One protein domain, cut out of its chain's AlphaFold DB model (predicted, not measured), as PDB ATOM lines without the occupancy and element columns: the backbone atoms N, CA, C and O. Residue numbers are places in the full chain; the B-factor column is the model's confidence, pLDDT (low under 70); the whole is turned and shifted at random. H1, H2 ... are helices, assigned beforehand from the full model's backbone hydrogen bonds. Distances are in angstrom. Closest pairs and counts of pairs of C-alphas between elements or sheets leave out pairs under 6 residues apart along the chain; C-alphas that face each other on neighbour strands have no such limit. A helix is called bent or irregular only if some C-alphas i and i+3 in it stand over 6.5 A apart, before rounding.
ATOM      1  N   TRP A 299       6.571 -56.143  38.094       91.50
ATOM      2  CA  TRP A 299       7.242 -54.894  38.473       91.50
ATOM      3  C   TRP A 299       8.760 -55.073  38.608       91.50
ATOM      4  O   TRP A 299       9.497 -54.148  38.273       91.50
ATOM      5  N   LEU A 300       9.229 -56.261  39.018       91.56
ATOM      6  CA  LEU A 300      10.655 -56.604  39.069       91.56
ATOM      7  C   LEU A 300      11.283 -56.580  37.672       91.56
ATOM      8  O   LEU A 300      12.341 -55.989  37.484       91.56
ATOM      9  N   LEU A 301      10.598 -57.134  36.666       92.75
ATOM     10  CA  LEU A 301      11.053 -57.057  35.272       92.75
ATOM     11  C   LEU A 301      11.161 -55.606  34.783       92.75
ATOM     12  O   LEU A 301      12.111 -55.256  34.083       92.75
ATOM     13  N   LEU A 302      10.209 -54.748  35.166       93.38
ATOM     14  CA  LEU A 302      10.270 -53.323  34.845       93.38
ATOM     15  C   LEU A 302      11.440 -52.634  35.565       93.38
ATOM     16  O   LEU A 302      12.144 -51.835  34.949       93.38
ATOM     17  N   TYR A 303      11.667 -52.954  36.841       95.38
ATOM     18  CA  TYR A 303      12.791 -52.449  37.627       95.38
ATOM     19  C   TYR A 303      14.142 -52.821  37.002       95.38
ATOM     20  O   TYR A 303      14.967 -51.939  36.765       95.38
ATOM     21  N   GLU A 304      14.337 -54.090  36.643       94.56
ATOM     22  CA  GLU A 304      15.562 -54.561  35.988       94.56
ATOM     23  C   GLU A 304      15.740 -53.957  34.588       94.56
ATOM     24  O   GLU A 304      16.841 -53.548  34.220       94.56
ATOM     25  N   GLY A 305      14.656 -53.794  33.821       95.88
ATOM     26  CA  GLY A 305      14.700 -53.091  32.535       95.88
ATOM     27  C   GLY A 305      15.156 -51.632  32.671       95.88
ATOM     28  O   GLY A 305      15.931 -51.131  31.852       95.88
ATOM     29  N   VAL A 306      14.729 -50.952  33.736       95.94
ATOM     30  CA  VAL A 306      15.159 -49.585  34.059       95.94
ATOM     31  C   VAL A 306      16.614 -49.559  34.542       95.94
ATOM     32  O   VAL A 306      17.371 -48.678  34.131       95.94
ATOM     33  N   ALA A 307      17.043 -50.533  35.346       95.81
ATOM     34  CA  ALA A 307      18.438 -50.665  35.764       95.81
ATOM     35  C   ALA A 307      19.375 -50.916  34.566       95.81
ATOM     36  O   ALA A 307      20.452 -50.316  34.478       95.81
ATOM     37  N   ALA A 308      18.947 -51.725  33.593       95.69
ATOM     38  CA  ALA A 308      19.669 -51.939  32.342       95.69
ATOM     39  C   ALA A 308      19.774 -50.648  31.513       95.69
ATOM     40  O   ALA A 308      20.840 -50.353  30.974       95.69
ATOM     41  N   LEU A 309      18.713 -49.832  31.464       96.12
ATOM     42  CA  LEU A 309      18.744 -48.515  30.817       96.12
ATOM     43  C   LEU A 309      19.742 -47.566  31.501       96.12
ATOM     44  O   LEU A 309      20.523 -46.900  30.821       96.12
ATOM     45  N   MET A 310      19.751 -47.520  32.838       97.50
ATOM     46  CA  MET A 310      20.723 -46.733  33.609       97.50
ATOM     47  C   MET A 310      22.156 -47.188  33.339       97.50
ATOM     48  O   MET A 310      23.028 -46.344  33.146       97.50
ATOM     49  N   THR A 311      22.385 -48.501  33.279       96.12
ATOM     50  CA  THR A 311      23.692 -49.101  32.973       96.12
ATOM     51  C   THR A 311      24.139 -48.737  31.559       96.12
ATOM     52  O   THR A 311      25.224 -48.191  31.401       96.12
ATOM     53  N   SER A 312      23.265 -48.896  30.558       96.56
ATOM     54  CA  SER A 312      23.534 -48.504  29.168       96.56
ATOM     55  C   SER A 312      23.897 -47.025  29.052       96.56
ATOM     56  O   SER A 312      24.813 -46.665  28.319       96.56
ATOM     57  N   ARG A 313      23.211 -46.147  29.795       97.12
ATOM     58  CA  ARG A 313      23.537 -44.718  29.803       97.12
ATOM     59  C   ARG A 313      24.883 -44.433  30.475       97.12
ATOM     60  O   ARG A 313      25.578 -43.505  30.074       97.12
ATOM     61  N   CYS A 314      25.255 -45.208  31.491       97.56
ATOM     62  CA  CYS A 314      26.574 -45.113  32.112       97.56
ATOM     63  C   CYS A 314      27.680 -45.626  31.181       97.56
ATOM     64  O   CYS A 314      28.738 -45.008  31.131       97.56
ATOM     65  N   ASP A 315      27.429 -46.689  30.413       96.56
ATOM     66  CA  ASP A 315      28.354 -47.187  29.391       96.56
ATOM     67  C   ASP A 315      28.629 -46.120  28.325       96.56
ATOM     68  O   ASP A 315      29.784 -45.871  28.002       96.56
ATOM     69  N   GLU A 316      27.599 -45.408  27.852       96.25
ATOM     70  CA  GLU A 316      27.773 -44.277  26.927       96.25
ATOM     71  C   GLU A 316      28.679 -43.186  27.519       96.25
ATOM     72  O   GLU A 316      29.613 -42.728  26.862       96.25
ATOM     73  N   VAL A 317      28.450 -42.794  28.780       96.88
ATOM     74  CA  VAL A 317      29.290 -41.799  29.470       96.88
ATOM     75  C   VAL A 317      30.724 -42.306  29.638       96.88
ATOM     76  O   VAL A 317      31.672 -41.545  29.436       96.88
ATOM     77  N   ARG A 318      30.904 -43.582  29.996       96.75
ATOM     78  CA  ARG A 318      32.223 -44.217  30.111       96.75
ATOM     79  C   ARG A 318      32.949 -44.190  28.771       96.75
ATOM     80  O   ARG A 318      34.113 -43.809  28.729       96.75
ATOM     81  N   ASP A 319      32.285 -44.569  27.689       95.94
ATOM     82  CA  ASP A 319      32.899 -44.659  26.368       95.94
ATOM     83  C   ASP A 319      33.247 -43.259  25.821       95.94
ATOM     84  O   ASP A 319      34.308 -43.069  25.224       95.94
ATOM     85  N   GLU A 320      32.431 -42.236  26.101       95.44
ATOM     86  CA  GLU A 320      32.773 -40.831  25.827       95.44
ATOM     87  C   GLU A 320      34.015 -40.368  26.608       95.44
ATOM     88  O   GLU A 320      34.912 -39.739  26.043       95.44
ATOM     89  N   LEU A 321      34.106 -40.706  27.896       95.62
ATOM     90  CA  LEU A 321      35.273 -40.379  28.720       95.62
ATOM     91  C   LEU A 321      36.525 -41.127  28.248       95.62
ATOM     92  O   LEU A 321      37.587 -40.522  28.139       95.62
ATOM     93  N   ALA A 322      36.407 -42.415  27.929       94.25
ATOM     94  CA  ALA A 322      37.513 -43.244  27.459       94.25
ATOM     95  C   ALA A 322      38.012 -42.812  26.072       94.25
ATOM     96  O   ALA A 322      39.214 -42.821  25.813       94.25
ATOM     97  N   THR A 323      37.111 -42.400  25.175       94.38
ATOM     98  CA  THR A 323      37.500 -41.869  23.859       94.38
ATOM     99  C   THR A 323      38.201 -40.520  23.975       94.38
ATOM    100  O   THR A 323      39.205 -40.308  23.297       94.38
ATOM    101  N   GLU A 324      37.741 -39.622  24.851       91.88
ATOM    102  CA  GLU A 324      38.447 -38.361  25.110       91.88
ATOM    103  C   GLU A 324      39.789 -38.602  25.826       91.88
ATOM    104  O   GLU A 324      40.777 -37.990  25.427       91.88
ATOM    105  N   ALA A 325      39.877 -39.540  26.778       89.44
ATOM    106  CA  ALA A 325      41.140 -39.972  27.398       89.44
ATOM    107  C   ALA A 325      42.150 -40.437  26.336       89.44
ATOM    108  O   ALA A 325      43.246 -39.890  26.217       89.44
ATOM    109  N   ALA A 326      41.738 -41.365  25.466       91.44
ATOM    110  CA  ALA A 326      42.573 -41.875  24.382       91.44
ATOM    111  C   ALA A 326      43.009 -40.773  23.400       91.44
ATOM    112  O   ALA A 326      44.150 -40.770  22.933       91.44
ATOM    113  N   LEU A 327      42.131 -39.810  23.097       92.56
ATOM    114  CA  LEU A 327      42.477 -38.654  22.265       92.56
ATOM    115  C   LEU A 327      43.503 -37.739  22.944       92.56
ATOM    116  O   LEU A 327      44.365 -37.200  22.252       92.56
ATOM    117  N   GLN A 328      43.430 -37.550  24.263       88.12
ATOM    118  CA  GLN A 328      44.426 -36.758  24.992       88.12
ATOM    119  C   GLN A 328      45.762 -37.484  25.096       88.12
ATOM    120  O   GLN A 328      46.786 -36.871  24.809       88.12
ATOM    121  N   ALA A 329      45.760 -38.784  25.388       87.69
ATOM    122  CA  ALA A 329      46.968 -39.602  25.372       87.69
ATOM    123  C   ALA A 329      47.655 -39.555  23.993       87.69
ATOM    124  O   ALA A 329      48.863 -39.343  23.899       87.69
ATOM    125  N   ALA A 330      46.883 -39.636  22.902       92.19
ATOM    126  CA  ALA A 330      47.412 -39.496  21.547       92.19
ATOM    127  C   ALA A 330      47.994 -38.096  21.269       92.19
ATOM    128  O   ALA A 330      49.017 -37.978  20.594       92.19
ATOM    129  N   GLU A 491      54.575 -41.409  43.641       85.44
ATOM    130  CA  GLU A 491      55.309 -40.388  42.884       85.44
ATOM    131  C   GLU A 491      54.435 -39.156  42.594       85.44
ATOM    132  O   GLU A 491      54.906 -38.023  42.664       85.44
ATOM    133  N   VAL A 492      53.135 -39.336  42.328       84.88
ATOM    134  CA  VAL A 492      52.193 -38.215  42.141       84.88
ATOM    135  C   VAL A 492      51.983 -37.400  43.425       84.88
ATOM    136  O   VAL A 492      51.857 -36.178  43.348       84.88
ATOM    137  N   ILE A 493      51.938 -38.043  44.594       84.94
ATOM    138  CA  ILE A 493      51.798 -37.352  45.887       84.94
ATOM    139  C   ILE A 493      53.109 -36.654  46.267       84.94
ATOM    140  O   ILE A 493      53.086 -35.487  46.647       84.94
ATOM    141  N   GLU A 494      54.244 -37.337  46.125       86.62
ATOM    142  CA  GLU A 494      55.574 -36.789  46.417       86.62
ATOM    143  C   GLU A 494      55.886 -35.596  45.507       86.62
ATOM    144  O   GLU A 494      56.222 -34.519  45.992       86.62
ATOM    145  N   SER A 495      55.628 -35.721  44.200       83.62
ATOM    146  CA  SER A 495      55.804 -34.616  43.246       83.62
ATOM    147  C   SER A 495      54.857 -33.438  43.475       83.62
ATOM    148  O   SER A 495      55.117 -32.351  42.960       83.62
ATOM    149  N   ALA A 496      53.763 -33.616  44.223       83.38
ATOM    150  CA  ALA A 496      52.897 -32.514  44.631       83.38
ATOM    151  C   ALA A 496      53.450 -31.741  45.839       83.38
ATOM    152  O   ALA A 496      53.083 -30.578  45.996       83.38
ATOM    153  N   GLY A 497      54.280 -32.388  46.668       81.81
ATOM    154  CA  GLY A 497      54.861 -31.868  47.911       81.81
ATOM    155  C   GLY A 497      56.120 -31.019  47.742       81.81
ATOM    156  O   GLY A 497      56.427 -30.212  48.614       81.81
ATOM    157  N   ASP A 498      56.843 -31.179  46.637       82.69
ATOM    158  CA  ASP A 498      58.093 -30.456  46.412       82.69
ATOM    159  C   ASP A 498      57.840 -28.969  46.091       82.69
ATOM    160  O   ASP A 498      57.286 -28.611  45.055       82.69
ATOM    161  N   ASP A 499      58.315 -28.045  46.930       74.75
ATOM    162  CA  ASP A 499      58.157 -26.596  46.691       74.75
ATOM    163  C   ASP A 499      58.739 -26.146  45.336       74.75
ATOM    164  O   ASP A 499      58.222 -25.238  44.678       74.75
ATOM    165  N   ALA A 500      59.794 -26.825  44.873       72.44
ATOM    166  CA  ALA A 500      60.395 -26.597  43.561       72.44
ATOM    167  C   ALA A 500      59.453 -26.984  42.404       72.44
ATOM    168  O   ALA A 500      59.536 -26.399  41.321       72.44
ATOM    169  N   THR A 501      58.529 -27.926  42.622       66.94
ATOM    170  CA  THR A 501      57.541 -28.367  41.629       66.94
ATOM    171  C   THR A 501      56.237 -27.575  41.699       66.94
ATOM    172  O   THR A 501      55.375 -27.750  40.835       66.94
ATOM    173  N   ALA A 502      56.088 -26.624  42.629       69.44
ATOM    174  CA  ALA A 502      54.891 -25.785  42.703       69.44
ATOM    175  C   ALA A 502      54.614 -25.033  41.385       69.44
ATOM    176  O   ALA A 502      53.448 -24.841  41.020       69.44
ATOM    177  N   THR A 503      55.673 -24.664  40.653       77.50
ATOM    178  CA  THR A 503      55.605 -24.049  39.315       77.50
ATOM    179  C   THR A 503      55.769 -25.047  38.167       77.50
ATOM    180  O   THR A 503      55.546 -24.686  37.009       77.50
ATOM    181  N   ALA A 504      56.130 -26.298  38.462       82.12
ATOM    182  CA  ALA A 504      56.270 -27.327  37.449       82.12
ATOM    183  C   ALA A 504      54.894 -27.706  36.875       82.12
ATOM    184  O   ALA A 504      53.882 -27.700  37.589       82.12
ATOM    185  N   PRO A 505      54.829 -28.034  35.574       87.00
ATOM    186  CA  PRO A 505      53.610 -28.559  34.985       87.00
ATOM    187  C   PRO A 505      53.196 -29.857  35.703       87.00
ATOM    188  O   PRO A 505      54.065 -30.631  36.111       87.00
ATOM    189  N   PRO A 506      51.885 -30.116  35.862       90.81
ATOM    190  CA  PRO A 506      51.418 -31.357  36.469       90.81
ATOM    191  C   PRO A 506      51.930 -32.571  35.675       90.81
ATOM    192  O   PRO A 506      52.021 -32.484  34.444       90.81
ATOM    193  N   PRO A 507      52.203 -33.712  36.338       92.00
ATOM    194  CA  PRO A 507      52.547 -34.954  35.653       92.00
ATOM    195  C   PRO A 507      51.523 -35.292  34.553       92.00
ATOM    196  O   PRO A 507      50.336 -34.999  34.728       92.00
ATOM    197  N   PRO A 508      51.915 -35.940  33.440       91.00
ATOM    198  CA  PRO A 508      51.011 -36.202  32.316       91.00
ATOM    199  C   PRO A 508      49.708 -36.908  32.724       91.00
ATOM    200  O   PRO A 508      48.624 -36.492  32.313       91.00
ATOM    201  N   ILE A 509      49.800 -37.903  33.613       92.38
ATOM    202  CA  ILE A 509      48.642 -38.636  34.150       92.38
ATOM    203  C   ILE A 509      47.697 -37.739  34.968       92.38
ATOM    204  O   ILE A 509      46.476 -37.885  34.909       92.38
ATOM    205  N   VAL A 510      48.250 -36.762  35.693       94.75
ATOM    206  CA  VAL A 510      47.487 -35.762  36.452       94.75
ATOM    207  C   VAL A 510      46.817 -34.786  35.492       94.75
ATOM    208  O   VAL A 510      45.634 -34.494  35.647       94.75
ATOM    209  N   ALA A 511      47.533 -34.306  34.473       93.81
ATOM    210  CA  ALA A 511      46.978 -33.409  33.462       93.81
ATOM    211  C   ALA A 511      45.794 -34.054  32.719       93.81
ATOM    212  O   ALA A 511      44.744 -33.425  32.551       93.81
ATOM    213  N   GLU A 512      45.929 -35.328  32.338       94.56
ATOM    214  CA  GLU A 512      44.846 -36.133  31.771       94.56
ATOM    215  C   GLU A 512      43.670 -36.253  32.749       94.56
ATOM    216  O   GLU A 512      42.527 -35.949  32.397       94.56
ATOM    217  N   GLY A 513      43.947 -36.609  34.005       95.88
ATOM    218  CA  GLY A 513      42.935 -36.731  35.048       95.88
ATOM    219  C   GLY A 513      42.167 -35.439  35.334       95.88
ATOM    220  O   GLY A 513      40.954 -35.480  35.532       95.88
ATOM    221  N   LEU A 514      42.825 -34.276  35.297       96.12
ATOM    222  CA  LEU A 514      42.178 -32.968  35.468       96.12
ATOM    223  C   LEU A 514      41.184 -32.675  34.335       96.12
ATOM    224  O   LEU A 514      40.085 -32.163  34.581       96.12
ATOM    225  N   LEU A 515      41.539 -33.016  33.093       96.00
ATOM    226  CA  LEU A 515      40.637 -32.892  31.945       96.00
ATOM    227  C   LEU A 515      39.464 -33.871  32.053       96.00
ATOM    228  O   LEU A 515      38.316 -33.473  31.828       96.00
ATOM    229  N   LEU A 516      39.736 -35.116  32.449       96.50
ATOM    230  CA  LEU A 516      38.706 -36.131  32.654       96.50
ATOM    231  C   LEU A 516      37.738 -35.747  33.769       96.50
ATOM    232  O   LEU A 516      36.536 -35.889  33.577       96.50
ATOM    233  N   TRP A 517      38.205 -35.171  34.879       97.69
ATOM    234  CA  TRP A 517      37.321 -34.660  35.929       97.69
ATOM    235  C   TRP A 517      36.410 -33.542  35.431       97.69
ATOM    236  O   TRP A 517      35.218 -33.549  35.727       97.69
ATOM    237  N   ARG A 518      36.927 -32.595  34.642       97.56
ATOM    238  CA  ARG A 518      36.103 -31.519  34.061       97.56
ATOM    239  C   ARG A 518      35.013 -32.076  33.143       97.56
ATOM    240  O   ARG A 518      33.867 -31.627  33.205       97.56
ATOM    241  N   LEU A 519      35.354 -33.063  32.313       96.81
ATOM    242  CA  LEU A 519      34.392 -33.730  31.436       96.81
ATOM    243  C   LEU A 519      33.381 -34.553  32.244       96.81
ATOM    244  O   LEU A 519      32.176 -34.417  32.036       96.81
ATOM    245  N   LEU A 520      33.852 -35.323  33.225       97.62
ATOM    246  CA  LEU A 520      33.021 -36.143  34.094       97.62
ATOM    247  C   LEU A 520      32.048 -35.296  34.906       97.62
ATOM    248  O   LEU A 520      30.876 -35.641  34.957       97.62
ATOM    249  N   LEU A 521      32.469 -34.168  35.485       97.69
ATOM    250  CA  LEU A 521      31.580 -33.263  36.224       97.69
ATOM    251  C   LEU A 521      30.480 -32.677  35.327       97.69
ATOM    252  O   LEU A 521      29.339 -32.501  35.765       97.69
ATOM    253  N   ARG A 522      30.790 -32.424  34.049       97.12
ATOM    254  CA  ARG A 522      29.795 -31.994  33.062       97.12
ATOM    255  C   ARG A 522      28.803 -33.113  32.739       97.12
ATOM    256  O   ARG A 522      27.597 -32.862  32.746       97.12
ATOM    257  N   CYS A 523      29.291 -34.329  32.487       97.25
ATOM    258  CA  CYS A 523      28.451 -35.497  32.214       97.25
ATOM    259  C   CYS A 523      27.612 -35.887  33.436       97.25
ATOM    260  O   CYS A 523      26.429 -36.181  33.297       97.25
ATOM    261  N   TRP A 524      28.179 -35.789  34.636       97.69
ATOM    262  CA  TRP A 524      27.517 -36.025  35.913       97.69
ATOM    263  C   TRP A 524      26.316 -35.103  36.108       97.69
ATOM    264  O   TRP A 524      25.220 -35.576  36.385       97.69
ATOM    265  N   GLY A 525      26.472 -33.795  35.881       97.00
ATOM    266  CA  GLY A 525      25.358 -32.851  36.004       97.00
ATOM    267  C   GLY A 525      24.216 -33.110  35.009       97.00
ATOM    268  O   GLY A 525      23.070 -32.741  35.271       97.00
ATOM    269  N   VAL A 526      24.500 -33.726  33.857       97.12
ATOM    270  CA  VAL A 526      23.475 -34.164  32.892       97.12
ATOM    271  C   VAL A 526      22.848 -35.484  33.338       97.12
ATOM    272  O   VAL A 526      21.625 -35.587  33.376       97.12
ATOM    273  N   TYR A 527      23.669 -36.461  33.721       97.75
ATOM    274  CA  TYR A 527      23.232 -37.769  34.201       97.75
ATOM    275  C   TYR A 527      22.342 -37.654  35.441       97.75
ATOM    276  O   TYR A 527      21.273 -38.248  35.479       97.75
ATOM    277  N   ARG A 528      22.730 -36.827  36.418       97.94
ATOM    278  CA  ARG A 528      21.974 -36.589  37.651       97.94
ATOM    279  C   ARG A 528      20.579 -36.029  37.371       97.94
ATOM    280  O   ARG A 528      19.599 -36.564  37.875       97.94
ATOM    281  N   ARG A 529      20.477 -35.011  36.509       97.75
ATOM    282  CA  ARG A 529      19.183 -34.441  36.090       97.75
ATOM    283  C   ARG A 529      18.336 -35.447  35.315       97.75
ATOM    284  O   ARG A 529      17.135 -35.536  35.537       97.75
ATOM    285  N   TRP A 530      18.958 -36.215  34.422       97.62
ATOM    286  CA  TRP A 530      18.281 -37.293  33.701       97.62
ATOM    287  C   TRP A 530      17.738 -38.361  34.662       97.62
ATOM    288  O   TRP A 530      16.585 -38.764  34.531       97.62
ATOM    289  N   LEU A 531      18.529 -38.760  35.661       97.81
ATOM    290  CA  LEU A 531      18.141 -39.720  36.690       97.81
ATOM    291  C   LEU A 531      16.977 -39.193  37.540       97.81
ATOM    292  O   LEU A 531      16.035 -39.932  37.801       97.81
ATOM    293  N   GLU A 532      17.002 -37.920  37.934       97.31
ATOM    294  CA  GLU A 532      15.906 -37.281  38.676       97.31
ATOM    295  C   GLU A 532      14.600 -37.279  37.874       97.31
ATOM    296  O   GLU A 532      13.565 -37.699  38.389       97.31
ATOM    297  N   VAL A 533      14.648 -36.894  36.593       97.06
ATOM    298  CA  VAL A 533      13.477 -36.944  35.701       97.06
ATOM    299  C   VAL A 533      12.970 -38.377  35.539       97.06
ATOM    300  O   VAL A 533      11.767 -38.614  35.633       97.06
ATOM    301  N   LEU A 534      13.876 -39.341  35.348       96.25
ATOM    302  CA  LEU A 534      13.532 -40.756  35.215       96.25
ATOM    303  C   LEU A 534      12.834 -41.289  36.476       96.25
ATOM    304  O   LEU A 534      11.818 -41.970  36.368       96.25
ATOM    305  N   VAL A 535      13.339 -40.949  37.664       96.69
ATOM    306  CA  VAL A 535      12.743 -41.347  38.950       96.69
ATOM    307  C   VAL A 535      11.361 -40.718  39.136       96.69
ATOM    308  O   VAL A 535      10.434 -41.418  39.537       96.69
ATOM    309  N   VAL A 536      11.188 -39.437  38.791       96.88
ATOM    310  CA  VAL A 536       9.879 -38.760  38.848       96.88
ATOM    311  C   VAL A 536       8.879 -39.416  37.889       96.88
ATOM    312  O   VAL A 536       7.737 -39.678  38.266       96.88
ATOM    313  N   TRP A 537       9.300 -39.738  36.665       95.88
ATOM    314  CA  TRP A 537       8.447 -40.410  35.675       95.88
ATOM    315  C   TRP A 537       8.067 -41.832  36.077       95.88
ATOM    316  O   TRP A 537       6.971 -42.296  35.762       95.88
ATOM    317  N   LEU A 538       8.951 -42.513  36.799       96.56
ATOM    318  CA  LEU A 538       8.730 -43.853  37.329       96.56
ATOM    319  C   LEU A 538       8.193 -43.833  38.766       96.56
ATOM    320  O   LEU A 538       8.314 -44.834  39.468       96.56
ATOM    321  N   GLY A 539       7.550 -42.740  39.196       96.12
ATOM    322  CA  GLY A 539       6.964 -42.597  40.533       96.12
ATOM    323  C   GLY A 539       6.150 -43.811  41.013       96.12
ATOM    324  O   GLY A 539       6.397 -44.281  42.122       96.12
ATOM    325  N   PRO A 540       5.251 -44.405  40.195       95.81
ATOM    326  CA  PRO A 540       4.521 -45.617  40.581       95.81
ATOM    327  C   PRO A 540       5.421 -46.835  40.841       95.81
ATOM    328  O   PRO A 540       5.169 -47.597  41.772       95.81
ATOM    329  N   LEU A 541       6.484 -47.012  40.049       95.19
ATOM    330  CA  LEU A 541       7.474 -48.069  40.267       95.19
ATOM    331  C   LEU A 541       8.293 -47.787  41.531       95.19
ATOM    332  O   LEU A 541       8.500 -48.694  42.328       95.19
ATOM    333  N   GLY A 542       8.696 -46.532  41.751       95.31
ATOM    334  CA  GLY A 542       9.376 -46.102  42.974       95.31
ATOM    335  C   GLY A 542       8.548 -46.375  44.232       95.31
ATOM    336  O   GLY A 542       9.069 -46.934  45.189       95.31
ATOM    337  N   ALA A 543       7.243 -46.084  44.205       95.25
ATOM    338  CA  ALA A 543       6.333 -46.379  45.314       95.25
ATOM    339  C   ALA A 543       6.219 -47.886  45.601       95.25
ATOM    340  O   ALA A 543       6.130 -48.287  46.759       95.25
ATOM    341  N   ARG A 544       6.255 -48.732  44.561       94.75
ATOM    342  CA  ARG A 544       6.279 -50.195  44.720       94.75
ATOM    343  C   ARG A 544       7.596 -50.690  45.305       94.75
ATOM    344  O   ARG A 544       7.558 -51.472  46.246       94.75
ATOM    345  N   VAL A 545       8.729 -50.198  44.800       94.94
ATOM    346  CA  VAL A 545      10.057 -50.503  45.358       94.94
ATOM    347  C   VAL A 545      10.109 -50.105  46.832       94.94
ATOM    348  O   VAL A 545      10.578 -50.879  47.653       94.94
ATOM    349  N   GLU A 546       9.582 -48.935  47.196       94.25
ATOM    350  CA  GLU A 546       9.575 -48.484  48.588       94.25
ATOM    351  C   GLU A 546       8.652 -49.328  49.479       94.25
ATOM    352  O   GLU A 546       9.040 -49.674  50.592       94.25
ATOM    353  N   ALA A 547       7.476 -49.733  48.988       94.06
ATOM    354  CA  ALA A 547       6.598 -50.653  49.713       94.06
ATOM    355  C   ALA A 547       7.283 -52.007  49.976       94.06
ATOM    356  O   ALA A 547       7.235 -52.517  51.092       94.06
ATOM    357  N   GLU A 548       7.980 -52.558  48.982       92.44
ATOM    358  CA  GLU A 548       8.746 -53.803  49.127       92.44
ATOM    359  C   GLU A 548       9.936 -53.639  50.076       92.44
ATOM    360  O   GLU A 548      10.216 -54.523  50.881       92.44
ATOM    361  N   ARG A 549      10.599 -52.477  50.076       91.62
ATOM    362  CA  ARG A 549      11.648 -52.167  51.060       91.62
ATOM    363  C   ARG A 549      11.101 -52.078  52.482       91.62
ATOM    364  O   ARG A 549      11.774 -52.521  53.407       91.62
ATOM    365  N   GLN A 550       9.900 -51.537  52.669       92.06
ATOM    366  CA  GLN A 550       9.241 -51.500  53.979       92.06
ATOM    367  C   GLN A 550       8.874 -52.906  54.463       92.06
ATOM    368  O   GLN A 550       9.121 -53.232  55.624       92.06
ATOM    369  N   LEU A 551       8.356 -53.756  53.569       90.69
ATOM    370  CA  LEU A 551       8.092 -55.166  53.867       90.69
ATOM    371  C   LEU A 551       9.384 -55.912  54.212       90.69
ATOM    372  O   LEU A 551       9.437 -56.634  55.206       90.69
ATOM    373  N   ALA A 552      10.446 -55.676  53.443       88.88
ATOM    374  CA  ALA A 552      11.735 -56.296  53.679       88.88
ATOM    375  C   ALA A 552      12.386 -55.829  54.990       88.88
ATOM    376  O   ALA A 552      12.969 -56.633  55.712       88.88
ATOM    377  N   GLY A 553      12.237 -54.550  55.347       87.69
ATOM    378  CA  GLY A 553      12.692 -54.010  56.627       87.69
ATOM    379  C   GLY A 553      11.942 -54.599  57.827       87.69
ATOM    380  O   GLY A 553      12.559 -54.876  58.854       87.69
ATOM    381  N   ALA A 554      10.635 -54.842  57.694       87.88
ATOM    382  CA  ALA A 554       9.846 -55.511  58.727       87.88
ATOM    383  C   ALA A 554      10.279 -56.973  58.913       87.88
ATOM    384  O   ALA A 554      10.454 -57.426  60.040       87.88
ATOM    385  N   ALA A 555      10.524 -57.691  57.817       86.81
ATOM    386  CA  ALA A 555      11.037 -59.056  57.860       86.81
ATOM    387  C   ALA A 555      12.464 -59.131  58.433       86.81
ATOM    388  O   ALA A 555      12.725 -59.991  59.271       86.81
ATOM    389  N   ALA A 556      13.341 -58.174  58.100       85.56
ATOM    390  CA  ALA A 556      14.692 -58.083  58.665       85.56
ATOM    391  C   ALA A 556      14.685 -57.990  60.200       85.56
ATOM    392  O   ALA A 556      15.559 -58.555  60.857       85.56
ATOM    393  N   ALA A 557      13.671 -57.348  60.793       86.25
ATOM    394  CA  ALA A 557      13.492 -57.314  62.246       86.25
ATOM    395  C   ALA A 557      13.182 -58.697  62.857       86.25
ATOM    396  O   ALA A 557      13.405 -58.907  64.048       86.25
ATOM    397  N   HIS A 558      12.705 -59.646  62.049       87.06
ATOM    398  CA  HIS A 558      12.441 -61.033  62.430       87.06
ATOM    399  C   HIS A 558      13.618 -61.982  62.146       87.06
ATOM    400  O   HIS A 558      13.483 -63.188  62.335       87.06
ATOM    401  N   GLY A 559      14.780 -61.465  61.727       85.81
ATOM    402  CA  GLY A 559      15.980 -62.265  61.454       85.81
ATOM    403  C   GLY A 559      15.976 -62.976  60.097       85.81
ATOM    404  O   GLY A 559      16.998 -63.521  59.686       85.81
ATOM    405  N   GLU A 560      14.868 -62.922  59.363       76.81
ATOM    406  CA  GLU A 560      14.843 -63.205  57.934       76.81
ATOM    407  C   GLU A 560      15.277 -61.918  57.248       76.81
ATOM    408  O   GLU A 560      14.580 -60.926  57.358       76.81
ATOM    409  N   ALA A 561      16.439 -61.864  56.602       64.38
ATOM    410  CA  ALA A 561      16.878 -60.657  55.901       64.38
ATOM    411  C   ALA A 561      16.471 -60.740  54.421       64.38
ATOM    412  O   ALA A 561      17.319 -61.082  53.591       64.38
ATOM    413  N   PRO A 562      15.200 -60.487  54.035       70.38
ATOM    414  CA  PRO A 562      14.880 -60.417  52.631       70.38
ATOM    415  C   PRO A 562      15.620 -59.235  52.023       70.38
ATOM    416  O   PRO A 562      15.676 -58.114  52.534       70.38
ATOM    417  N   LEU A 563      16.222 -59.560  50.901       76.94
ATOM    418  CA  LEU A 563      17.048 -58.705  50.092       76.94
ATOM    419  C   LEU A 563      16.166 -57.624  49.453       76.94
ATOM    420  O   LEU A 563      15.463 -57.866  48.476       76.94
ATOM    421  N   ALA A 564      16.164 -56.434  50.056       87.81
ATOM    422  CA  ALA A 564      15.360 -55.310  49.602       87.81
ATOM    423  C   ALA A 564      16.028 -54.629  48.392       87.81
ATOM    424  O   ALA A 564      17.163 -54.162  48.524       87.81
ATOM    425  N   PRO A 565      15.354 -54.503  47.234       92.12
ATOM    426  CA  PRO A 565      15.938 -53.827  46.081       92.12
ATOM    427  C   PRO A 565      16.218 -52.351  46.408       92.12
ATOM    428  O   PRO A 565      15.414 -51.700  47.088       92.12
ATOM    429  N   PRO A 566      17.336 -51.774  45.937       94.69
ATOM    430  CA  PRO A 566      17.662 -50.387  46.231       94.69
ATOM    431  C   PRO A 566      16.696 -49.428  45.524       94.69
ATOM    432  O   PRO A 566      16.193 -49.704  44.430       94.69
ATOM    433  N   HIS A 567      16.472 -48.256  46.128       95.44
ATOM    434  CA  HIS A 567      15.678 -47.187  45.516       95.44
ATOM    435  C   HIS A 567      16.200 -46.864  44.106       95.44
ATOM    436  O   HIS A 567      17.411 -46.888  43.884       95.44
ATOM    437  N   LEU A 568      15.320 -46.512  43.161       96.12
ATOM    438  CA  LEU A 568      15.700 -46.252  41.759       96.12
ATOM    439  C   LEU A 568      16.845 -45.233  41.634       96.12
ATOM    440  O   LEU A 568      17.765 -45.422  40.841       96.12
ATOM    441  N   THR A 569      16.834 -44.187  42.465       96.88
ATOM    442  CA  THR A 569      17.940 -43.222  42.565       96.88
ATOM    443  C   THR A 569      19.247 -43.905  42.960       96.88
ATOM    444  O   THR A 569      20.249 -43.735  42.276       96.88
ATOM    445  N   ASN A 570      19.240 -44.716  44.020       96.50
ATOM    446  CA  ASN A 570      20.430 -45.421  44.495       96.50
ATOM    447  C   ASN A 570      20.937 -46.415  43.448       96.50
ATOM    448  O   ASN A 570      22.138 -46.463  43.211       96.50
ATOM    449  N   LYS A 571      20.042 -47.132  42.755       96.69
ATOM    450  CA  LYS A 571      20.414 -48.041  41.660       96.69
ATOM    451  C   LYS A 571      21.139 -47.301  40.534       96.69
ATOM    452  O   LYS A 571      22.183 -47.765  40.081       96.69
ATOM    453  N   GLY A 572      20.646 -46.127  40.134       97.44
ATOM    454  CA  GLY A 572      21.316 -45.279  39.141       97.44
ATOM    455  C   GLY A 572      22.681 -44.779  39.619       97.44
ATOM    456  O   GLY A 572      23.674 -44.884  38.904       97.44
ATOM    457  N   LEU A 573      22.773 -44.311  40.864       97.38
ATOM    458  CA  LEU A 573      24.040 -43.866  41.447       97.38
ATOM    459  C   LEU A 573      25.072 -44.999  41.564       97.38
ATOM    460  O   LEU A 573      26.248 -44.801  41.258       97.38
ATOM    461  N   MET A 574      24.634 -46.202  41.935       96.06
ATOM    462  CA  MET A 574      25.469 -47.402  41.943       96.06
ATOM    463  C   MET A 574      25.932 -47.794  40.538       96.06
ATOM    464  O   MET A 574      27.102 -48.143  40.358       96.06
ATOM    465  N   ALA A 575      25.053 -47.713  39.534       96.50
ATOM    466  CA  ALA A 575      25.416 -47.950  38.138       96.50
ATOM    467  C   ALA A 575      26.483 -46.946  37.674       96.50
ATOM    468  O   ALA A 575      27.494 -47.345  37.106       96.50
ATOM    469  N   PHE A 576      26.332 -45.663  38.008       97.81
ATOM    470  CA  PHE A 576      27.331 -44.645  37.681       97.81
ATOM    471  C   PHE A 576      28.673 -44.907  38.378       97.81
ATOM    472  O   PHE A 576      29.731 -44.859  37.750       97.81
ATOM    473  N   ARG A 577      28.647 -45.238  39.676       96.56
ATOM    474  CA  ARG A 577      29.850 -45.578  40.447       96.56
ATOM    475  C   ARG A 577      30.589 -46.774  39.844       96.56
ATOM    476  O   ARG A 577      31.792 -46.691  39.613       96.56
ATOM    477  N   SER A 578      29.874 -47.870  39.594       95.75
ATOM    478  CA  SER A 578      30.442 -49.128  39.095       95.75
ATOM    479  C   SER A 578      30.935 -49.029  37.651       95.75
ATOM    480  O   SER A 578      32.054 -49.453  37.366       95.75
ATOM    481  N   GLN A 579      30.140 -48.436  36.757       96.25
ATOM    482  CA  GLN A 579      30.418 -48.429  35.320       96.25
ATOM    483  C   GLN A 579      31.276 -47.252  34.862       96.25
ATOM    484  O   GLN A 579      31.984 -47.387  33.872       96.25
ATOM    485  N   VAL A 580      31.230 -46.102  35.544       97.12
ATOM    486  CA  VAL A 580      31.947 -44.891  35.103       97.12
ATOM    487  C   VAL A 580      33.179 -44.639  35.959       97.12
ATOM    488  O   VAL A 580      34.295 -44.662  35.445       97.12
ATOM    489  N   LEU A 581      33.003 -44.417  37.265       96.25
ATOM    490  CA  LEU A 581      34.119 -44.018  38.136       96.25
ATOM    491  C   LEU A 581      35.120 -45.143  38.390       96.25
ATOM    492  O   LEU A 581      36.323 -44.898  38.443       96.25
ATOM    493  N   LEU A 582      34.632 -46.369  38.580       95.62
ATOM    494  CA  LEU A 582      35.483 -47.512  38.908       95.62
ATOM    495  C   LEU A 582      36.025 -48.249  37.678       95.62
ATOM    496  O   LEU A 582      36.819 -49.183  37.840       95.62
ATOM    497  N   ALA A 583      35.650 -47.810  36.471       94.38
ATOM    498  CA  ALA A 583      36.156 -48.357  35.223       94.38
ATOM    499  C   ALA A 583      37.670 -48.144  35.116       94.38
ATOM    500  O   ALA A 583      38.158 -47.017  35.167       94.38
ATOM    501  N   TYR A 584      38.407 -49.239  34.927       87.94
ATOM    502  CA  TYR A 584      39.871 -49.268  34.936       87.94
ATOM    503  C   TYR A 584      40.561 -48.168  34.101       87.94
ATOM    504  O   TYR A 584      41.418 -47.488  34.664       87.94
ATOM    505  N   PRO A 585      40.189 -47.909  32.824       90.31
ATOM    506  CA  PRO A 585      40.907 -46.920  32.013       90.31
ATOM    507  C   PRO A 585      40.716 -45.473  32.487       90.31
ATOM    508  O   PRO A 585      41.530 -44.618  32.171       90.31
ATOM    509  N   ILE A 586      39.650 -45.187  33.235       94.31
ATOM    510  CA  ILE A 586      39.301 -43.826  33.666       94.31
ATOM    511  C   ILE A 586      39.691 -43.616  35.132       94.31
ATOM    512  O   ILE A 586      40.122 -42.535  35.525       94.31
ATOM    513  N   ARG A 587      39.570 -44.659  35.956       95.31
ATOM    514  CA  ARG A 587      39.783 -44.602  37.404       95.31
ATOM    515  C   ARG A 587      41.163 -44.066  37.775       95.31
ATOM    516  O   ARG A 587      41.256 -43.185  38.621       95.31
ATOM    517  N   ARG A 588      42.214 -44.583  37.135       93.44
ATOM    518  CA  ARG A 588      43.612 -44.262  37.455       93.44
ATOM    519  C   ARG A 588      43.944 -42.772  37.271       93.44
ATOM    520  O   ARG A 588      44.350 -42.149  38.252       93.44
ATOM    521  N   PRO A 589      43.712 -42.151  36.095       95.44
ATOM    522  CA  PRO A 589      43.966 -40.720  35.931       95.44
ATOM    523  C   PRO A 589      43.064 -39.861  36.831       95.44
ATOM    524  O   PRO A 589      43.536 -38.876  37.400       95.44
ATOM    525  N   LEU A 590      41.797 -40.242  37.047       96.56
ATOM    526  CA  LEU A 590      40.925 -39.524  37.987       96.56
ATOM    527  C   LEU A 590      41.480 -39.543  39.420       96.56
ATOM    528  O   LEU A 590      41.475 -38.511  40.093       96.56
ATOM    529  N   GLN A 591      41.954 -40.696  39.888       95.50
ATOM    530  CA  GLN A 591      42.528 -40.851  41.222       95.50
ATOM    531  C   GLN A 591      43.809 -40.024  41.375       95.50
ATOM    532  O   GLN A 591      43.894 -39.223  42.305       95.50
ATOM    533  N   ALA A 592      44.741 -40.127  40.422       94.62
ATOM    534  CA  ALA A 592      45.981 -39.350  40.419       94.62
ATOM    535  C   ALA A 592      45.713 -37.837  40.474       94.62
ATOM    536  O   ALA A 592      46.278 -37.129  41.304       94.62
ATOM    537  N   ALA A 593      44.793 -37.333  39.644       95.94
ATOM    538  CA  ALA A 593      44.462 -35.910  39.633       95.94
ATOM    539  C   ALA A 593      43.787 -35.432  40.923       95.94
ATOM    540  O   ALA A 593      44.063 -34.328  41.389       95.94
ATOM    541  N   ALA A 594      42.906 -36.243  41.508       96.00
ATOM    542  CA  ALA A 594      42.227 -35.864  42.737       96.00
ATOM    543  C   ALA A 594      43.183 -35.868  43.944       96.00
ATOM    544  O   ALA A 594      43.145 -34.927  44.737       96.00
ATOM    545  N   LEU A 595      44.078 -36.861  44.039       94.06
ATOM    546  CA  LEU A 595      45.140 -36.910  45.050       94.06
ATOM    547  C   LEU A 595      46.108 -35.733  44.905       94.06
ATOM    548  O   LEU A 595      46.385 -35.055  45.888       94.06
ATOM    549  N   TRP A 596      46.541 -35.424  43.680       94.00
ATOM    550  CA  TRP A 596      47.410 -34.278  43.410       94.00
ATOM    551  C   TRP A 596      46.768 -32.946  43.826       94.00
ATOM    552  O   TRP A 596      47.400 -32.126  44.492       94.00
ATOM    553  N   LEU A 597      45.486 -32.734  43.494       94.00
ATOM    554  CA  LEU A 597      44.746 -31.540  43.918       94.00
ATOM    555  C   LEU A 597      44.621 -31.450  45.443       94.00
ATOM    556  O   LEU A 597      44.724 -30.357  45.996       94.00
ATOM    557  N   ALA A 598      44.381 -32.576  46.119       93.19
ATOM    558  CA  ALA A 598      44.255 -32.608  47.571       93.19
ATOM    559  C   ALA A 598      45.588 -32.366  48.283       93.19
ATOM    560  O   ALA A 598      45.609 -31.587  49.232       93.19
ATOM    561  N   ALA A 599      46.682 -32.955  47.797       91.19
ATOM    562  CA  ALA A 599      48.026 -32.712  48.315       91.19
ATOM    563  C   ALA A 599      48.397 -31.228  48.190       91.19
ATOM    564  O   ALA A 599      48.769 -30.595  49.174       91.19
ATOM    565  N   ARG A 600      48.170 -30.621  47.017       89.38
ATOM    566  CA  ARG A 600      48.428 -29.185  46.830       89.38
ATOM    567  C   ARG A 600      47.507 -28.281  47.650       89.38
ATOM    568  O   ARG A 600      47.928 -27.201  48.051       89.38
ATOM    569  N   ALA A 601      46.261 -28.687  47.892       90.06
ATOM    570  CA  ALA A 601      45.368 -27.945  48.780       90.06
ATOM    571  C   ALA A 601      45.857 -27.992  50.238       90.06
ATOM    572  O   ALA A 601      45.820 -26.968  50.910       90.06
ATOM    573  N   ALA A 602      46.369 -29.141  50.693       89.00
ATOM    574  CA  ALA A 602      46.919 -29.294  52.039       89.00
ATOM    575  C   ALA A 602      48.154 -28.404  52.268       89.00
ATOM    576  O   ALA A 602      48.258 -27.775  53.315       89.00
ATOM    577  N   LEU A 603      49.032 -28.268  51.266       87.00
ATOM    578  CA  LEU A 603      50.175 -27.344  51.331       87.00
ATOM    579  C   LEU A 603      49.739 -25.873  51.425       87.00
ATOM    580  O   LEU A 603      50.398 -25.068  52.076       87.00
ATOM    581  N   GLY A 604      48.621 -25.515  50.784       81.50
ATOM    582  CA  GLY A 604      48.065 -24.160  50.843       81.50
ATOM    583  C   GLY A 604      47.472 -23.800  52.208       81.50
ATOM    584  O   GLY A 604      47.577 -22.648  52.632       81.50
ATOM    585  N   ASP A 605      46.888 -24.773  52.914       63.34
ATOM    586  CA  ASP A 605      46.328 -24.571  54.258       63.34
ATOM    587  C   ASP A 605      47.421 -24.343  55.323       63.34
ATOM    588  O   ASP A 605      47.173 -23.660  56.319       63.34
ATOM    589  N   GLU A 606      48.649 -24.826  55.099       58.16
ATOM    590  CA  GLU A 606      49.810 -24.589  55.978       58.16
ATOM    591  C   GLU A 606      50.512 -23.240  55.739       58.16
ATOM    592  O   GLU A 606      51.558 -22.959  56.331       58.16
ATOM    593  N   GLY A 607      49.926 -22.365  54.910       53.97
ATOM    594  CA  GLY A 607      50.429 -21.014  54.674       53.97
ATOM    595  C   GLY A 607      50.741 -20.247  55.977       53.97
ATOM    596  O   GLY A 607      50.175 -20.534  57.036       53.97
ATOM    597  N   LEU A 677      46.900 -23.112  45.191       84.81
ATOM    598  CA  LEU A 677      46.074 -23.846  44.244       84.81
ATOM    599  C   LEU A 677      45.195 -22.817  43.517       84.81
ATOM    600  O   LEU A 677      44.513 -22.031  44.177       84.81
ATOM    601  N   SER A 678      45.238 -22.776  42.181       88.75
ATOM    602  CA  SER A 678      44.453 -21.786  41.440       88.75
ATOM    603  C   SER A 678      42.984 -21.855  41.867       88.75
ATOM    604  O   SER A 678      42.469 -22.936  42.175       88.75
ATOM    605  N   GLU A 679      42.283 -20.720  41.881       90.44
ATOM    606  CA  GLU A 679      40.871 -20.682  42.288       90.44
ATOM    607  C   GLU A 679      40.027 -21.693  41.482       90.44
ATOM    608  O   GLU A 679      39.114 -22.334  42.006       90.44
ATOM    609  N   GLU A 680      40.382 -21.907  40.211       93.06
ATOM    610  CA  GLU A 680      39.787 -22.933  39.355       93.06
ATOM    611  C   GLU A 680      40.032 -24.358  39.861       93.06
ATOM    612  O   GLU A 680      39.107 -25.171  39.882       93.06
ATOM    613  N   HIS A 681      41.260 -24.680  40.270       93.56
ATOM    614  CA  HIS A 681      41.609 -25.984  40.827       93.56
ATOM    615  C   HIS A 681      40.945 -26.219  42.187       93.56
ATOM    616  O   HIS A 681      40.505 -27.334  42.461       93.56
ATOM    617  N   PHE A 682      40.779 -25.175  43.001       93.00
ATOM    618  CA  PHE A 682      40.069 -25.277  44.277       93.00
ATOM    619  C   PHE A 682      38.570 -25.542  44.071       93.00
ATOM    620  O   PHE A 682      37.989 -26.444  44.687       93.00
ATOM    621  N   LYS A 683      37.940 -24.818  43.135       95.12
ATOM    622  CA  LYS A 683      36.552 -25.070  42.709       95.12
ATOM    623  C   LYS A 683      36.384 -26.475  42.133       95.12
ATOM    624  O   LYS A 683      35.382 -27.142  42.415       95.12
ATOM    625  N   LEU A 684      37.364 -26.940  41.356       96.06
ATOM    626  CA  LEU A 684      37.385 -28.290  40.803       96.06
ATOM    627  C   LEU A 684      37.448 -29.339  41.920       96.06
ATOM    628  O   LEU A 684      36.571 -30.195  41.974       96.06
ATOM    629  N   LEU A 685      38.398 -29.231  42.855       95.56
ATOM    630  CA  LEU A 685      38.534 -30.148  43.994       95.56
ATOM    631  C   LEU A 685      37.261 -30.202  44.849       95.56
ATOM    632  O   LEU A 685      36.798 -31.282  45.214       95.56
ATOM    633  N   THR A 686      36.650 -29.049  45.124       95.44
ATOM    634  CA  THR A 686      35.386 -28.970  45.874       95.44
ATOM    635  C   THR A 686      34.255 -29.703  45.144       95.44
ATOM    636  O   THR A 686      33.484 -30.446  45.753       95.44
ATOM    637  N   SER A 687      34.183 -29.545  43.821       96.75
ATOM    638  CA  SER A 687      33.198 -30.237  42.983       96.75
ATOM    639  C   SER A 687      33.438 -31.750  42.956       96.75
ATOM    640  O   SER A 687      32.484 -32.517  43.077       96.75
ATOM    641  N   ILE A 688      34.701 -32.178  42.868       96.56
ATOM    642  CA  ILE A 688      35.113 -33.587  42.942       96.56
ATOM    643  C   ILE A 688      34.672 -34.193  44.278       96.56
ATOM    644  O   ILE A 688      33.958 -35.195  44.288       96.56
ATOM    645  N   ARG A 689      35.015 -33.553  45.404       95.44
ATOM    646  CA  ARG A 689      34.627 -34.007  46.749       95.44
ATOM    647  C   ARG A 689      33.116 -34.141  46.897       95.44
ATOM    648  O   ARG A 689      32.654 -35.136  47.448       95.44
ATOM    649  N   LYS A 690      32.337 -33.193  46.364       96.44
ATOM    650  CA  LYS A 690      30.868 -33.258  46.397       96.44
ATOM    651  C   LYS A 690      30.332 -34.499  45.678       96.44
ATOM    652  O   LYS A 690      29.523 -35.220  46.254       96.44
ATOM    653  N   VAL A 691      30.799 -34.768  44.456       96.88
ATOM    654  CA  VAL A 691      30.360 -35.938  43.671       96.88
ATOM    655  C   VAL A 691      30.804 -37.245  44.322       96.88
ATOM    656  O   VAL A 691      30.007 -38.173  44.441       96.88
ATOM    657  N   LEU A 692      32.054 -37.309  44.788       96.25
ATOM    658  CA  LEU A 692      32.574 -38.483  45.483       96.25
ATOM    659  C   LEU A 692      31.793 -38.762  46.771       96.25
ATOM    660  O   LEU A 692      31.421 -39.906  47.006       96.25
ATOM    661  N   THR A 693      31.487 -37.735  47.566       95.56
ATOM    662  CA  THR A 693      30.709 -37.873  48.808       95.56
ATOM    663  C   THR A 693      29.290 -38.351  48.518       95.56
ATOM    664  O   THR A 693      28.810 -39.272  49.175       95.56
ATOM    665  N   GLU A 694      28.631 -37.781  47.503       96.31
ATOM    666  CA  GLU A 694      27.293 -38.209  47.088       96.31
ATOM    667  C   GLU A 694      27.291 -39.697  46.709       96.31
ATOM    668  O   GLU A 694      26.491 -40.467  47.234       96.31
ATOM    669  N   LEU A 695      28.236 -40.136  45.878       96.12
ATOM    670  CA  LEU A 695      28.329 -41.524  45.412       96.12
ATOM    671  C   LEU A 695      28.829 -42.513  46.481       96.12
ATOM    672  O   LEU A 695      28.454 -43.688  46.456       96.12
ATOM    673  N   ALA A 696      29.648 -42.055  47.429       94.56
ATOM    674  CA  ALA A 696      30.107 -42.853  48.564       94.56
ATOM    675  C   ALA A 696      29.026 -43.008  49.645       94.56
ATOM    676  O   ALA A 696      29.014 -44.020  50.345       94.56
ATOM    677  N   SER A 697      28.112 -42.038  49.763       94.88
ATOM    678  CA  SER A 697      26.980 -42.102  50.695       94.88
ATOM    679  C   SER A 697      25.923 -43.136  50.297       94.88
ATOM    680  O   SER A 697      25.113 -43.543  51.129       94.88
ATOM    681  N   VAL A 698      25.936 -43.588  49.038       94.94
ATOM    682  CA  VAL A 698      25.008 -44.609  48.547       94.94
ATOM    683  C   VAL A 698      25.447 -45.984  49.057       94.94
ATOM    684  O   VAL A 698      26.533 -46.447  48.674       94.94
ATOM    685  N   PRO A 699      24.627 -46.654  49.891       92.75
ATOM    686  CA  PRO A 699      24.942 -47.991  50.372       92.75
ATOM    687  C   PRO A 699      25.011 -48.967  49.198       92.75
ATOM    688  O   PRO A 699      24.314 -48.803  48.195       92.75
ATOM    689  N   ASP A 700      25.877 -49.970  49.323       91.62
ATOM    690  CA  ASP A 700      25.895 -51.081  48.382       91.62
ATOM    691  C   ASP A 700      24.581 -51.866  48.441       91.62
ATOM    692  O   ASP A 700      23.883 -51.897  49.456       91.62
ATOM    693  N   ASP A 701      24.251 -52.475  47.310       85.56
ATOM    694  CA  ASP A 701      23.110 -53.358  47.168       85.56
ATOM    695  C   ASP A 701      23.443 -54.650  47.910       85.56
ATOM    696  O   ASP A 701      24.177 -55.488  47.395       85.56
ATOM    697  N   THR A 702      22.928 -54.796  49.132       80.75
ATOM    698  CA  THR A 702      23.174 -55.977  49.973       80.75
ATOM    699  C   THR A 702      22.615 -57.256  49.355       80.75
ATOM    700  O   THR A 702      22.890 -58.341  49.858       80.75
ATOM    701  N   THR A 703      21.808 -57.138  48.291       77.19
ATOM    702  CA  THR A 703      21.332 -58.273  47.495       77.19
ATOM    703  C   THR A 703      22.406 -58.849  46.580       77.19
ATOM    704  O   THR A 703      22.287 -59.989  46.132       77.19
ATOM    705  N   GLN A 704      23.469 -58.088  46.319       79.12
ATOM    706  CA  GLN A 704      24.594 -58.528  45.515       79.12
ATOM    707  C   GLN A 704      25.675 -59.172  46.392       79.12
ATOM    708  O   GLN A 704      25.853 -58.789  47.547       79.12
ATOM    709  N   PRO A 705      26.423 -60.158  45.865       78.69
ATOM    710  CA  PRO A 705      27.571 -60.713  46.570       78.69
ATOM    711  C   PRO A 705      28.618 -59.631  46.877       78.69
ATOM    712  O   PRO A 705      28.803 -58.690  46.103       78.69
ATOM    713  N   ALA A 706      29.342 -59.793  47.988       77.19
ATOM    714  CA  ALA A 706      30.237 -58.770  48.537       77.19
ATOM    715  C   ALA A 706      31.323 -58.276  47.562       77.19
ATOM    716  O   ALA A 706      31.694 -57.108  47.613       77.19
ATOM    717  N   HIS A 707      31.795 -59.110  46.629       78.25
ATOM    718  CA  HIS A 707      32.767 -58.697  45.606       78.25
ATOM    719  C   HIS A 707      32.191 -57.675  44.600       78.25
ATOM    720  O   HIS A 707      32.937 -56.927  43.967       78.25
ATOM    721  N   LEU A 708      30.861 -57.588  44.469       81.50
ATOM    722  CA  LEU A 708      30.179 -56.560  43.675       81.50
ATOM    723  C   LEU A 708      29.922 -55.271  44.469       81.50
ATOM    724  O   LEU A 708      29.477 -54.272  43.894       81.50
ATOM    725  N   HIS A 709      30.232 -55.247  45.771       87.38
ATOM    726  CA  HIS A 709      30.137 -54.035  46.576       87.38
ATOM    727  C   HIS A 709      31.171 -53.015  46.101       87.38
ATOM    728  O   HIS A 709      32.386 -53.140  46.264       87.38
ATOM    729  N   THR A 710      30.667 -51.942  45.511       89.50
ATOM    730  CA  THR A 710      31.487 -50.891  44.919       89.50
ATOM    731  C   THR A 710      31.779 -49.762  45.894       89.50
ATOM    732  O   THR A 710      32.698 -48.984  45.648       89.50
ATOM    733  N   GLY A 711      31.066 -49.673  47.019       90.62
ATOM    734  CA  GLY A 711      31.321 -48.691  48.068       90.62
ATOM    735  C   GLY A 711      32.662 -48.915  48.764       90.62
ATOM    736  O   GLY A 711      33.412 -47.960  48.964       90.62
ATOM    737  N   ALA A 712      33.014 -50.168  49.072       89.50
ATOM    738  CA  ALA A 712      34.329 -50.501  49.628       89.50
ATOM    739  C   ALA A 712      35.456 -50.158  48.641       89.50
ATOM    740  O   ALA A 712      36.399 -49.458  49.001       89.50
ATOM    741  N   LYS A 713      35.306 -50.553  47.371       91.00
ATOM    742  CA  LYS A 713      36.264 -50.235  46.302       91.00
ATOM    743  C   LYS A 713      36.418 -48.729  46.087       91.00
ATOM    744  O   LYS A 713      37.530 -48.238  45.953       91.00
ATOM    745  N   MET A 714      35.318 -47.979  46.119       94.12
ATOM    746  CA  MET A 714      35.340 -46.522  46.018       94.12
ATOM    747  C   MET A 714      36.065 -45.869  47.199       94.12
ATOM    748  O   MET A 714      36.850 -44.950  46.986       94.12
ATOM    749  N   ARG A 715      35.848 -46.354  48.428       92.25
ATOM    750  CA  ARG A 715      36.587 -45.888  49.610       92.25
ATOM    751  C   ARG A 715      38.063 -46.259  49.559       92.25
ATOM    752  O   ARG A 715      38.869 -45.468  50.015       92.25
ATOM    753  N   ARG A 716      38.436 -47.402  48.983       89.50
ATOM    754  CA  ARG A 716      39.849 -47.719  48.733       89.50
ATOM    755  C   ARG A 716      40.442 -46.717  47.737       89.50
ATOM    756  O   ARG A 716      41.400 -46.037  48.063       89.50
ATOM    757  N   CYS A 717      39.825 -46.528  46.570       91.31
ATOM    758  CA  CYS A 717      40.376 -45.653  45.525       91.31
ATOM    759  C   CYS A 717      40.358 -44.148  45.861       91.31
ATOM    760  O   CYS A 717      41.186 -43.403  45.351       91.31
ATOM    761  N   PHE A 718      39.408 -43.669  46.668       93.88
ATOM    762  CA  PHE A 718      39.217 -42.232  46.922       93.88
ATOM    763  C   PHE A 718      39.096 -41.881  48.414       93.88
ATOM    764  O   PHE A 718      38.649 -40.785  48.748       93.88
ATOM    765  N   GLY A 719      39.443 -42.796  49.322       87.94
ATOM    766  CA  GLY A 719      39.198 -42.670  50.766       87.94
ATOM    767  C   GLY A 719      39.793 -41.416  51.385       87.94
ATOM    768  O   GLY A 719      39.100 -40.712  52.119       87.94
ATOM    769  N   ASP A 720      41.019 -41.074  50.995       83.69
ATOM    770  CA  ASP A 720      41.724 -39.885  51.486       83.69
ATOM    771  C   ASP A 720      40.983 -38.582  51.150       83.69
ATOM    772  O   ASP A 720      41.056 -37.595  51.877       83.69
ATOM    773  N   LEU A 721      40.205 -38.583  50.063       86.44
ATOM    774  CA  LEU A 721      39.405 -37.440  49.619       86.44
ATOM    775  C   LEU A 721      38.030 -37.380  50.283       86.44
ATOM    776  O   LEU A 721      37.422 -36.309  50.313       86.44
ATOM    777  N   LEU A 722      37.533 -38.524  50.757       85.69
ATOM    778  CA  LEU A 722      36.245 -38.683  51.434       85.69
ATOM    779  C   LEU A 722      36.338 -38.416  52.943       85.69
ATOM    780  O   LEU A 722      35.307 -38.343  53.614       85.69
ATOM    781  N   GLY A 723      37.554 -38.281  53.480       81.00
ATOM    782  CA  GLY A 723      37.777 -37.927  54.875       81.00
ATOM    783  C   GLY A 723      37.126 -36.584  55.238       81.00
ATOM    784  O   GLY A 723      37.070 -35.676  54.402       81.00
ATOM    785  N   PRO A 724      36.621 -36.427  56.476       70.94
ATOM    786  CA  PRO A 724      36.030 -35.174  56.926       70.94
ATOM    787  C   PRO A 724      37.061 -34.050  56.798       70.94
ATOM    788  O   PRO A 724      38.041 -33.997  57.537       70.94
TER     789      PRO A 724
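What this domain is: This is residues 299 to 330, 491 to 607 and 677 to 724 of the 769 residues of an uncharacterized protein of Chlamydomonas incerta (UniProt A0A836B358). In an elongated helical body, the long helices H1 and H3 run opposite ways and form with shorter H5 an up-and-down bundle, each running against the one before it in the chain. H4 stands across one end, H6 crosses H3 toward the other with small H2 beside it, and the H7-H8 hairpin packs on H5 and H6. The printed part has 197 residues, eight named helices, H1 to H8 in chain order, and no named strand: all helix. It is compact, with a radius of gyration of the C-alphas of 19.2 A, spanning 61 by 35 by 28 A.

How they stand to each other: H1, residues 299 to 330, touches H3, residues 508 to 537, through its residues 317 to 329 at a shallow tilt of 23 degrees; the closest C-alphas, of Leu 321 and Leu 516, are 6.7 A apart. H1 touches H5, residues 568 to 581, through its residues 303 to 318, closest at C-alphas 318 and 580, 5.0 A. H3, through residues 509 to 517, touches H6, residues 584 to 605, about perpendicular at 74 degrees, closest at C-alphas 513 and 589, 4.2 A. H6 touches H2, residues 491 to 497, closest at C-alphas 596 and 496, 5.9 A. The hairpin of H7, residues 679 to 697, and H8, residues 710 to 722, is closest at C-alphas 696 and 711, 6.0 A. H4, residues 539 to 556, only just touches H1, with 3 pairs of C-alphas within 8 A, closest 299 and 541, 7.1 A. Every O i to N i+4 pair is within hydrogen-bond range in H1, H2, H4, H5 and H7, against 25 of 26 in H3, 16 of 18 in H6 and 7 of 9 in H8.

Where its parts are: H1 measures 46.2 A from C-alpha 299 at (7.242, -54.894, 38.473); H3, 42.9 A, has a kink of 27 degrees near residue 521. H8 ends at C-alpha 722, (36.245, -38.683, 51.434). H6 is only just irregular, C-alphas 585 and 588 being 6.6 A apart, and H8 is irregular, C-alphas 717 and 720 being 8.4 A apart.

The domain as a whole: The farthest C-alphas, of Ala 500 and His 558, are 62.0 A apart. Residues 331 to 490 and 608 to 676 are not printed, with C-alpha gaps of 22.8 A and 11.7 A. The links H4 to H5 and H7 to H8 are long. Residues 501 to 502, 561 and 605 to 607 have pLDDT under 70.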